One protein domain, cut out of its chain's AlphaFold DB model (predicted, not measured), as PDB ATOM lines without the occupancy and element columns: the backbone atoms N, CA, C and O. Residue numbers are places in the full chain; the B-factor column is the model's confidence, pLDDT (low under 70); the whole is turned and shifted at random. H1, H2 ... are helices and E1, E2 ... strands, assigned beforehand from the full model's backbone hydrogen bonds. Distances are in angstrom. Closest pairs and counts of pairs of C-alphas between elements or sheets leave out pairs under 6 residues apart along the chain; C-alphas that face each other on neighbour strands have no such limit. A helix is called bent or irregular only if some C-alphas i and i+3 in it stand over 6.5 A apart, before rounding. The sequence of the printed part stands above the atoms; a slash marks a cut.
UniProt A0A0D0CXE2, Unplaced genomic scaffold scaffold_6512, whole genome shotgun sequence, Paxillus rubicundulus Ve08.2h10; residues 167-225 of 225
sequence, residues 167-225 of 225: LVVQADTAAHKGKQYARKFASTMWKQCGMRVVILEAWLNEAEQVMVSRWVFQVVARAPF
ATOM      1  N   LEU A 167      32.119  19.496  18.314       92.06
ATOM      2  CA  LEU A 167      31.641  18.389  19.159       92.06
ATOM      3  C   LEU A 167      30.952  18.866  20.440       92.06
ATOM      4  O   LEU A 167      29.879  18.370  20.754       92.06
ATOM      5  N   VAL A 168      31.483  19.889  21.116       90.88
ATOM      6  CA  VAL A 168      30.827  20.523  22.279       90.88
ATOM      7  C   VAL A 168      29.408  21.000  21.964       90.88
ATOM      8  O   VAL A 168      28.467  20.763  22.719       90.88
ATOM      9  N   VAL A 169      29.220  21.626  20.803       90.88
ATOM     10  CA  VAL A 169      27.917  22.140  20.378       90.88
ATOM     11  C   VAL A 169      26.986  20.993  19.989       90.88
ATOM     12  O   VAL A 169      25.798  21.040  20.317       90.88
ATOM     13  N   GLN A 170      27.506  19.957  19.323       91.44
ATOM     14  CA  GLN A 170      26.749  18.745  18.998       91.44
ATOM     15  C   GLN A 170      26.293  18.020  20.270       91.44
ATOM     16  O   GLN A 170      25.110  17.715  20.395       91.44
ATOM     17  N   ALA A 171      27.200  17.807  21.225       91.19
ATOM     18  CA  ALA A 171      26.942  17.120  22.482       91.19
ATOM     19  C   ALA A 171      25.907  17.859  23.336       91.19
ATOM     20  O   ALA A 171      24.937  17.252  23.792       91.19
ATOM     21  N   ASP A 172      26.055  19.179  23.494       89.00
ATOM     22  CA  ASP A 172      25.078  20.004  24.208       89.00
ATOM     23  C   ASP A 172      23.704  19.972  23.522       89.00
ATOM     24  O   ASP A 172      22.672  19.821  24.183       89.00
ATOM     25  N   THR A 173      23.678  20.063  22.189       88.50
ATOM     26  CA  THR A 173      22.427  20.009  21.422       88.50
ATOM     27  C   THR A 173      21.760  18.642  21.561       88.50
ATOM     28  O   THR A 173      20.556  18.584  21.804       88.50
ATOM     29  N   ALA A 174      22.513  17.545  21.476       89.06
ATOM     30  CA  ALA A 174      21.992  16.196  21.673       89.06
ATOM     31  C   ALA A 174      21.412  16.018  23.086       89.06
ATOM     32  O   ALA A 174      20.267  15.588  23.225       89.06
ATOM     33  N   ALA A 175      22.133  16.456  24.124       87.50
ATOM     34  CA  ALA A 175      21.688  16.352  25.513       87.50
ATOM     35  C   ALA A 175      20.377  17.115  25.786       87.50
ATOM     36  O   ALA A 175      19.480  16.599  26.455       87.50
ATOM     37  N   HIS A 176      20.227  18.328  25.242       84.25
ATOM     38  CA  HIS A 176      19.069  19.182  25.535       84.25
ATOM     39  C   HIS A 176      17.906  19.027  24.546       84.25
ATOM     40  O   HIS A 176      16.753  19.302  24.896       84.25
ATOM     41  N   LYS A 177      18.179  18.631  23.296       84.62
ATOM     42  CA  LYS A 177      17.188  18.585  22.207       84.62
ATOM     43  C   LYS A 177      16.952  17.190  21.638       84.62
ATOM     44  O   LYS A 177      15.882  16.995  21.062       84.62
ATOM     45  N   GLY A 178      17.846  16.219  21.846       86.00
ATOM     46  CA  GLY A 178      17.719  14.851  21.316       86.00
ATOM     47  C   GLY A 178      16.358  14.233  21.628       86.00
ATOM     48  O   GLY A 178      15.557  13.980  20.731       86.00
ATOM     49  N   LYS A 179      15.973  14.212  22.914       85.69
ATOM     50  CA  LYS A 179      14.640  13.751  23.352       85.69
ATOM     51  C   LYS A 179      13.480  14.451  22.631       85.69
ATOM     52  O   LYS A 179      12.460  13.821  22.342       85.69
ATOM     53  N   GLN A 180      13.588  15.759  22.383       84.50
ATOM     54  CA  GLN A 180      12.546  16.523  21.692       84.50
ATOM     55  C   GLN A 180      12.427  16.079  20.228       84.50
ATOM     56  O   GLN A 180      11.305  15.888  19.747       84.50
ATOM     57  N   TYR A 181      13.557  15.880  19.548       84.81
ATOM     58  CA  TYR A 181      13.600  15.356  18.186       84.81
ATOM     59  C   TYR A 181      13.058  13.931  18.113       84.81
ATOM     60  O   TYR A 181      12.121  13.686  17.350       84.81
ATOM     61  N   ALA A 182      13.528  13.036  18.984       87.19
ATOM     62  CA  ALA A 182      13.044  11.666  19.089       87.19
ATOM     63  C   ALA A 182      11.520  11.612  19.287       87.19
ATOM     64  O   ALA A 182      10.804  10.896  18.585       87.19
ATOM     65  N   ARG A 183      10.993  12.441  20.200       86.06
ATOM     66  CA  ARG A 183       9.553  12.518  20.478       86.06
ATOM     67  C   ARG A 183       8.763  12.983  19.263       86.06
ATOM     68  O   ARG A 183       7.685  12.446  18.996       86.06
ATOM     69  N   LYS A 184       9.246  14.011  18.561       84.25
ATOM     70  CA  LYS A 184       8.573  14.549  17.373       84.25
ATOM     71  C   LYS A 184       8.572  13.510  16.252       84.25
ATOM     72  O   LYS A 184       7.503  13.255  15.707       84.25
ATOM     73  N   PHE A 185       9.707  12.863  15.990       84.75
ATOM     74  CA  PHE A 185       9.823  11.779  15.014       84.75
ATOM     75  C   PHE A 185       8.842  10.643  15.321       84.75
ATOM     76  O   PHE A 185       8.005  10.312  14.483       84.75
ATOM     77  N   ALA A 186       8.858  10.123  16.554       87.56
ATOM     78  CA  ALA A 186       7.951   9.057  16.977       87.56
ATOM     79  C   ALA A 186       6.474   9.457  16.849       87.56
ATOM     80  O   ALA A 186       5.647   8.675  16.386       87.56
ATOM     81  N   SER A 187       6.141  10.701  17.210       83.88
ATOM     82  CA  SER A 187       4.778  11.223  17.074       83.88
ATOM     83  C   SER A 187       4.330  11.293  15.613       83.88
ATOM     84  O   SER A 187       3.166  11.022  15.327       83.88
ATOM     85  N   THR A 188       5.220  11.676  14.695       84.00
ATOM     86  CA  THR A 188       4.920  11.726  13.259       84.00
ATOM     87  C   THR A 188       4.718  10.321  12.694       84.00
ATOM     88  O   THR A 188       3.704  10.090  12.041       84.00
ATOM     89  N   MET A 189       5.608   9.376  13.017       84.62
ATOM     90  CA  MET A 189       5.512   7.978  12.568       84.62
ATOM     91  C   MET A 189       4.218   7.303  13.027       84.62
ATOM     92  O   MET A 189       3.550   6.629  12.242       84.62
ATOM     93  N   TRP A 190       3.803   7.549  14.270       84.25
ATOM     94  CA  TRP A 190       2.515   7.064  14.757       84.25
ATOM     95  C   TRP A 190       1.340   7.678  13.992       84.25
ATOM     96  O   TRP A 190       0.458   6.964  13.527       84.25
ATOM     97  N   LYS A 191       1.316   9.007  13.839       79.69
ATOM     98  CA  LYS A 191       0.174   9.706  13.232       79.69
ATOM     99  C   LYS A 191      -0.012   9.408  11.751       79.69
ATOM    100  O   LYS A 191      -1.147   9.358  11.299       79.69
ATOM    101  N   GLN A 192       1.081   9.295  11.003       78.50
ATOM    102  CA  GLN A 192       1.021   9.122   9.552       78.50
ATOM    103  C   GLN A 192       0.960   7.651   9.145       78.50
ATOM    104  O   GLN A 192       0.345   7.336   8.135       78.50
ATOM    105  N   CYS A 193       1.583   6.760   9.921       82.19
ATOM    106  CA  CYS A 193       1.781   5.368   9.515       82.19
ATOM    107  C   CYS A 193       1.282   4.342  10.547       82.19
ATOM    108  O   CYS A 193       1.442   3.147  10.329       82.19
ATOM    109  N   GLY A 194       0.741   4.765  11.699       81.75
ATOM    110  CA  GLY A 194       0.370   3.850  12.789       81.75
ATOM    111  C   GLY A 194       1.564   3.127  13.426       81.75
ATOM    112  O   GLY A 194       1.391   2.150  14.154       81.75
ATOM    113  N   MET A 195       2.793   3.583  13.159       86.56
ATOM    114  CA  MET A 195       4.011   2.892  13.576       86.56
ATOM    115  C   MET A 195       4.403   3.240  15.009       86.56
ATOM    116  O   MET A 195       4.401   4.402  15.418       86.56
ATOM    117  N   ARG A 196       4.827   2.221  15.760       87.44
ATOM    118  CA  ARG A 196       5.548   2.397  17.024       87.44
ATOM    119  C   ARG A 196       7.041   2.292  16.748       87.44
ATOM    120  O   ARG A 196       7.469   1.369  16.063       87.44
ATOM    121  N   VAL A 197       7.824   3.222  17.286       86.50
ATOM    122  CA  VAL A 197       9.278   3.266  17.088       86.50
ATOM    123  C   VAL A 197      10.007   3.240  18.427       86.50
ATOM    124  O   VAL A 197       9.576   3.873  19.395       86.50
ATOM    125  N   VAL A 198      11.122   2.514  18.469       88.69
ATOM    126  CA  VAL A 198      12.119   2.582  19.541       88.69
ATOM    127  C   VAL A 198      13.304   3.353  18.984       88.69
ATOM    128  O   VAL A 198      13.781   3.029  17.900       88.69
ATOM    129  N   ILE A 199      13.755   4.386  19.696       89.81
ATOM    130  CA  ILE A 199      14.825   5.265  19.216       89.81
ATOM    131  C   ILE A 199      16.032   5.098  20.131       89.81
ATOM    132  O   ILE A 199      15.940   5.315  21.343       89.81
ATOM    133  N   LEU A 200      17.149   4.697  19.531       91.88
ATOM    134  CA  LEU A 200      18.472   4.701  20.139       91.88
ATOM    135  C   LEU A 200      19.247   5.869  19.537       91.88
ATOM    136  O   LEU A 200      19.407   5.950  18.323       91.88
ATOM    137  N   GLU A 201      19.692   6.781  20.390       89.94
ATOM    138  CA  GLU A 201      20.502   7.931  20.009       89.94
ATOM    139  C   GLU A 201      21.918   7.707  20.514       89.94
ATOM    140  O   GLU A 201      22.101   7.347  21.678       89.94
ATOM    141  N   ALA A 202      22.906   7.932  19.653       92.69
ATOM    142  CA  ALA A 202      24.307   7.933  20.032       92.69
ATOM    143  C   ALA A 202      24.981   9.202  19.508       92.69
ATOM    144  O   ALA A 202      24.740   9.608  18.369       92.69
ATOM    145  N   TRP A 203      25.804   9.835  20.335       92.31
ATOM    146  CA  TRP A 203      26.572  11.020  19.955       92.31
ATOM    147  C   TRP A 203      27.912  11.044  20.682       92.31
ATOM    148  O   TRP A 203      28.065  10.427  21.732       92.31
ATOM    149  N   LEU A 204      28.883  11.763  20.124       93.38
ATOM    150  CA  LEU A 204      30.169  11.982  20.779       93.38
ATOM    151  C   LEU A 204      30.062  13.146  21.763       93.38
ATOM    152  O   LEU A 204      29.464  14.176  21.442       93.38
ATOM    153  N   ASN A 205      30.644  12.989  22.949       90.31
ATOM    154  CA  ASN A 205      30.904  14.113  23.842       90.31
ATOM    155  C   ASN A 205      32.176  14.874  23.416       90.31
ATOM    156  O   ASN A 205      32.812  14.558  22.410       90.31
ATOM    157  N   GLU A 206      32.547  15.895  24.186       86.94
ATOM    158  CA  GLU A 206      33.752  16.704  23.939       86.94
ATOM    159  C   GLU A 206      35.053  15.893  23.975       86.94
ATOM    160  O   GLU A 206      36.000  16.237  23.278       86.94
ATOM    161  N   ALA A 207      35.079  14.805  24.746       91.62
ATOM    162  CA  ALA A 207      36.208  13.887  24.866       91.62
ATOM    163  C   ALA A 207      36.166  12.750  23.828       91.62
ATOM    164  O   ALA A 207      36.822  11.728  24.016       91.62
ATOM    165  N   GLU A 208      35.354  12.891  22.773       90.19
ATOM    166  CA  GLU A 208      35.152  11.882  21.724       90.19
ATOM    167  C   GLU A 208      34.659  10.522  22.246       90.19
ATOM    168  O   GLU A 208      34.790   9.487  21.593       90.19
ATOM    169  N   GLN A 209      34.032  10.507  23.421       92.38
ATOM    170  CA  GLN A 209      33.417   9.308  23.969       92.38
ATOM    171  C   GLN A 209      31.979   9.196  23.476       92.38
ATOM    172  O   GLN A 209      31.236  10.181  23.426       92.38
ATOM    173  N   VAL A 210      31.571   7.973  23.149       94.25
ATOM    174  CA  VAL A 210      30.209   7.686  22.704       94.25
ATOM    175  C   VAL A 210      29.258   7.716  23.898       94.25
ATOM    176  O   VAL A 210      29.341   6.893  24.808       94.25
ATOM    177  N   MET A 211      28.309   8.640  23.850       93.06
ATOM    178  CA  MET A 211      27.151   8.706  24.730       93.06
ATOM    179  C   MET A 211      25.974   8.021  24.048       93.06
ATOM    180  O   MET A 211      25.796   8.167  22.841       93.06
ATOM    181  N   VAL A 212      25.156   7.298  24.815       90.00
ATOM    182  CA  VAL A 212      23.974   6.599  24.294       90.00
ATOM    183  C   VAL A 212      22.751   6.952  25.127       90.00
ATOM    184  O   VAL A 212      22.809   7.016  26.353       90.00
ATOM    185  N   SER A 213      21.616   7.161  24.469       85.94
ATOM    186  CA  SER A 213      20.312   7.294  25.112       85.94
ATOM    187  C   SER A 213      19.267   6.454  24.396       85.94
ATOM    188  O   SER A 213      19.281   6.310  23.176       85.94
ATOM    189  N   ARG A 214      18.337   5.892  25.170       87.00
ATOM    190  CA  ARG A 214      17.218   5.101  24.654       87.00
ATOM    191  C   ARG A 214      15.907   5.768  25.018       87.00
ATOM    192  O   ARG A 214      15.618   5.964  26.198       87.00
ATOM    193  N   TRP A 215      15.075   6.005  24.014       82.69
ATOM    194  CA  TRP A 215      13.740   6.548  24.202       82.69
ATOM    195  C   TRP A 215      12.676   5.558  23.744       82.69
ATOM    196  O   TRP A 215      12.712   5.029  22.632       82.69
ATOM    197  N   VAL A 216      11.687   5.358  24.611       78.00
ATOM    198  CA  VAL A 216      10.446   4.658  24.288       78.00
ATOM    199  C   VAL A 216       9.312   5.648  24.504       78.00
ATOM    200  O   VAL A 216       9.073   6.091  25.627       78.00
ATOM    201  N   PHE A 217       8.627   6.030  23.428       77.88
ATOM    202  CA  PHE A 217       7.478   6.929  23.500       77.88
ATOM    203  C   PHE A 217       6.193   6.115  23.383       77.88
ATOM    204  O   PHE A 217       5.836   5.655  22.300       77.88
ATOM    205  N   GLN A 218       5.479   5.947  24.495       64.50
ATOM    206  CA  GLN A 218       4.116   5.426  24.454       64.50
ATOM    207  C   GLN A 218       3.178   6.549  24.004       64.50
ATOM    208  O   GLN A 218       2.926   7.501  24.742       64.50
ATOM    209  N   VAL A 219       2.675   6.466  22.771       56.50
ATOM    210  CA  VAL A 219       1.559   7.312  22.340       56.50
ATOM    211  C   VAL A 219       0.282   6.626  22.811       56.50
ATOM    212  O   VAL A 219      -0.144   5.630  22.232       56.50
ATOM    213  N   VAL A 220      -0.291   7.113  23.912       48.66
ATOM    214  CA  VAL A 220      -1.565   6.602  24.432       48.66
ATOM    215  C   VAL A 220      -2.662   6.991  23.444       48.66
ATOM    216  O   VAL A 220      -2.937   8.176  23.245       48.66
ATOM    217  N   ALA A 221      -3.268   5.995  22.801       45.66
ATOM    218  CA  ALA A 221      -4.487   6.191  22.037       45.66
ATOM    219  C   ALA A 221      -5.609   6.536  23.025       45.66
ATOM    220  O   ALA A 221      -5.923   5.739  23.907       45.66
ATOM    221  N   ARG A 222      -6.222   7.718  22.892       38.47
ATOM    222  CA  ARG A 222      -7.599   7.869  23.370       38.47
ATOM    223  C   ARG A 222      -8.448   7.016  22.436       38.47
ATOM    224  O   ARG A 222      -8.488   7.296  21.239       38.47
ATOM    225  N   ALA A 223      -9.034   5.950  22.969       29.78
ATOM    226  CA  ALA A 223     -10.068   5.209  22.268       29.78
ATOM    227  C   ALA A 223     -11.209   6.180  21.908       29.78
ATOM    228  O   ALA A 223     -11.543   7.029  22.742       29.78
ATOM    229  N   PRO A 224     -11.772   6.110  20.691       37.28
ATOM    230  CA  PRO A 224     -13.043   6.758  20.423       37.28
ATOM    231  C   PRO A 224     -14.111   6.015  21.239       37.28
ATOM    232  O   PRO A 224     -14.240   4.797  21.110       37.28
ATOM    233  N   PHE A 225     -14.791   6.741  22.125       36.44
ATOM    234  CA  PHE A 225     -16.092   6.343  22.659       36.44
ATOM    235  C   PHE A 225     -17.163   6.959  21.766       36.44
ATOM    236  O   PHE A 225     -16.957   8.133  21.376       36.44
TER     237      PHE A 225
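What this domain is: This is residues 167 to 225 of the 225 residues of an uncharacterized protein of Paxillus rubicundulus Ve08.2h10 (UniProt A0A0D0CXE2). A long bent helix, H1, packs over one face of a two-stranded hairpin, E1 and E2; residues 220 to 225 stick out as a tail that adds to the length. The printed part has 59 residues, with H1, E1 and E2 in that order, an antiparallel sheet and a mixed class. It is loose, with a radius of gyration of the C-alphas of 14.4 A and spans of 52 by 15 by 15 A.

How they stand to each other: H1, residues 167 to 193, was assigned as one helix by its hydrogen bonds but is bent, C-alphas 176 and 179 being 7.3 A apart. Its arms H1a, residues 167 to 176, and H1b, residues 179 to 193, stand at a steep tilt of 62 degrees; in both, every O i to N i+4 pair is within hydrogen-bond range. The closest C-alphas of H1a and E1, residues 198 to 204, are those of Ala 171 and Leu 204, 6.3 A. Those of H1b and E2, residues 210 to 216, are Ala 182 and Trp 215, 7.3 A. E1 and E2 form an antiparallel hairpin, with N 201 and O 213 within hydrogen-bond range at 2.9 A.

Where its parts are: H1a, 14.1 A long, begins at C-alpha 167 (31.641, 18.389, 19.159). H1b measures 20.7 A, E1 20.4 A and E2 20.1 A, ending at C-alpha 216 (10.446, 4.658, 24.288).

The domain as a whole: The printed part has no cut, and both links are tight. Residues 218 to 225 have pLDDT under 70.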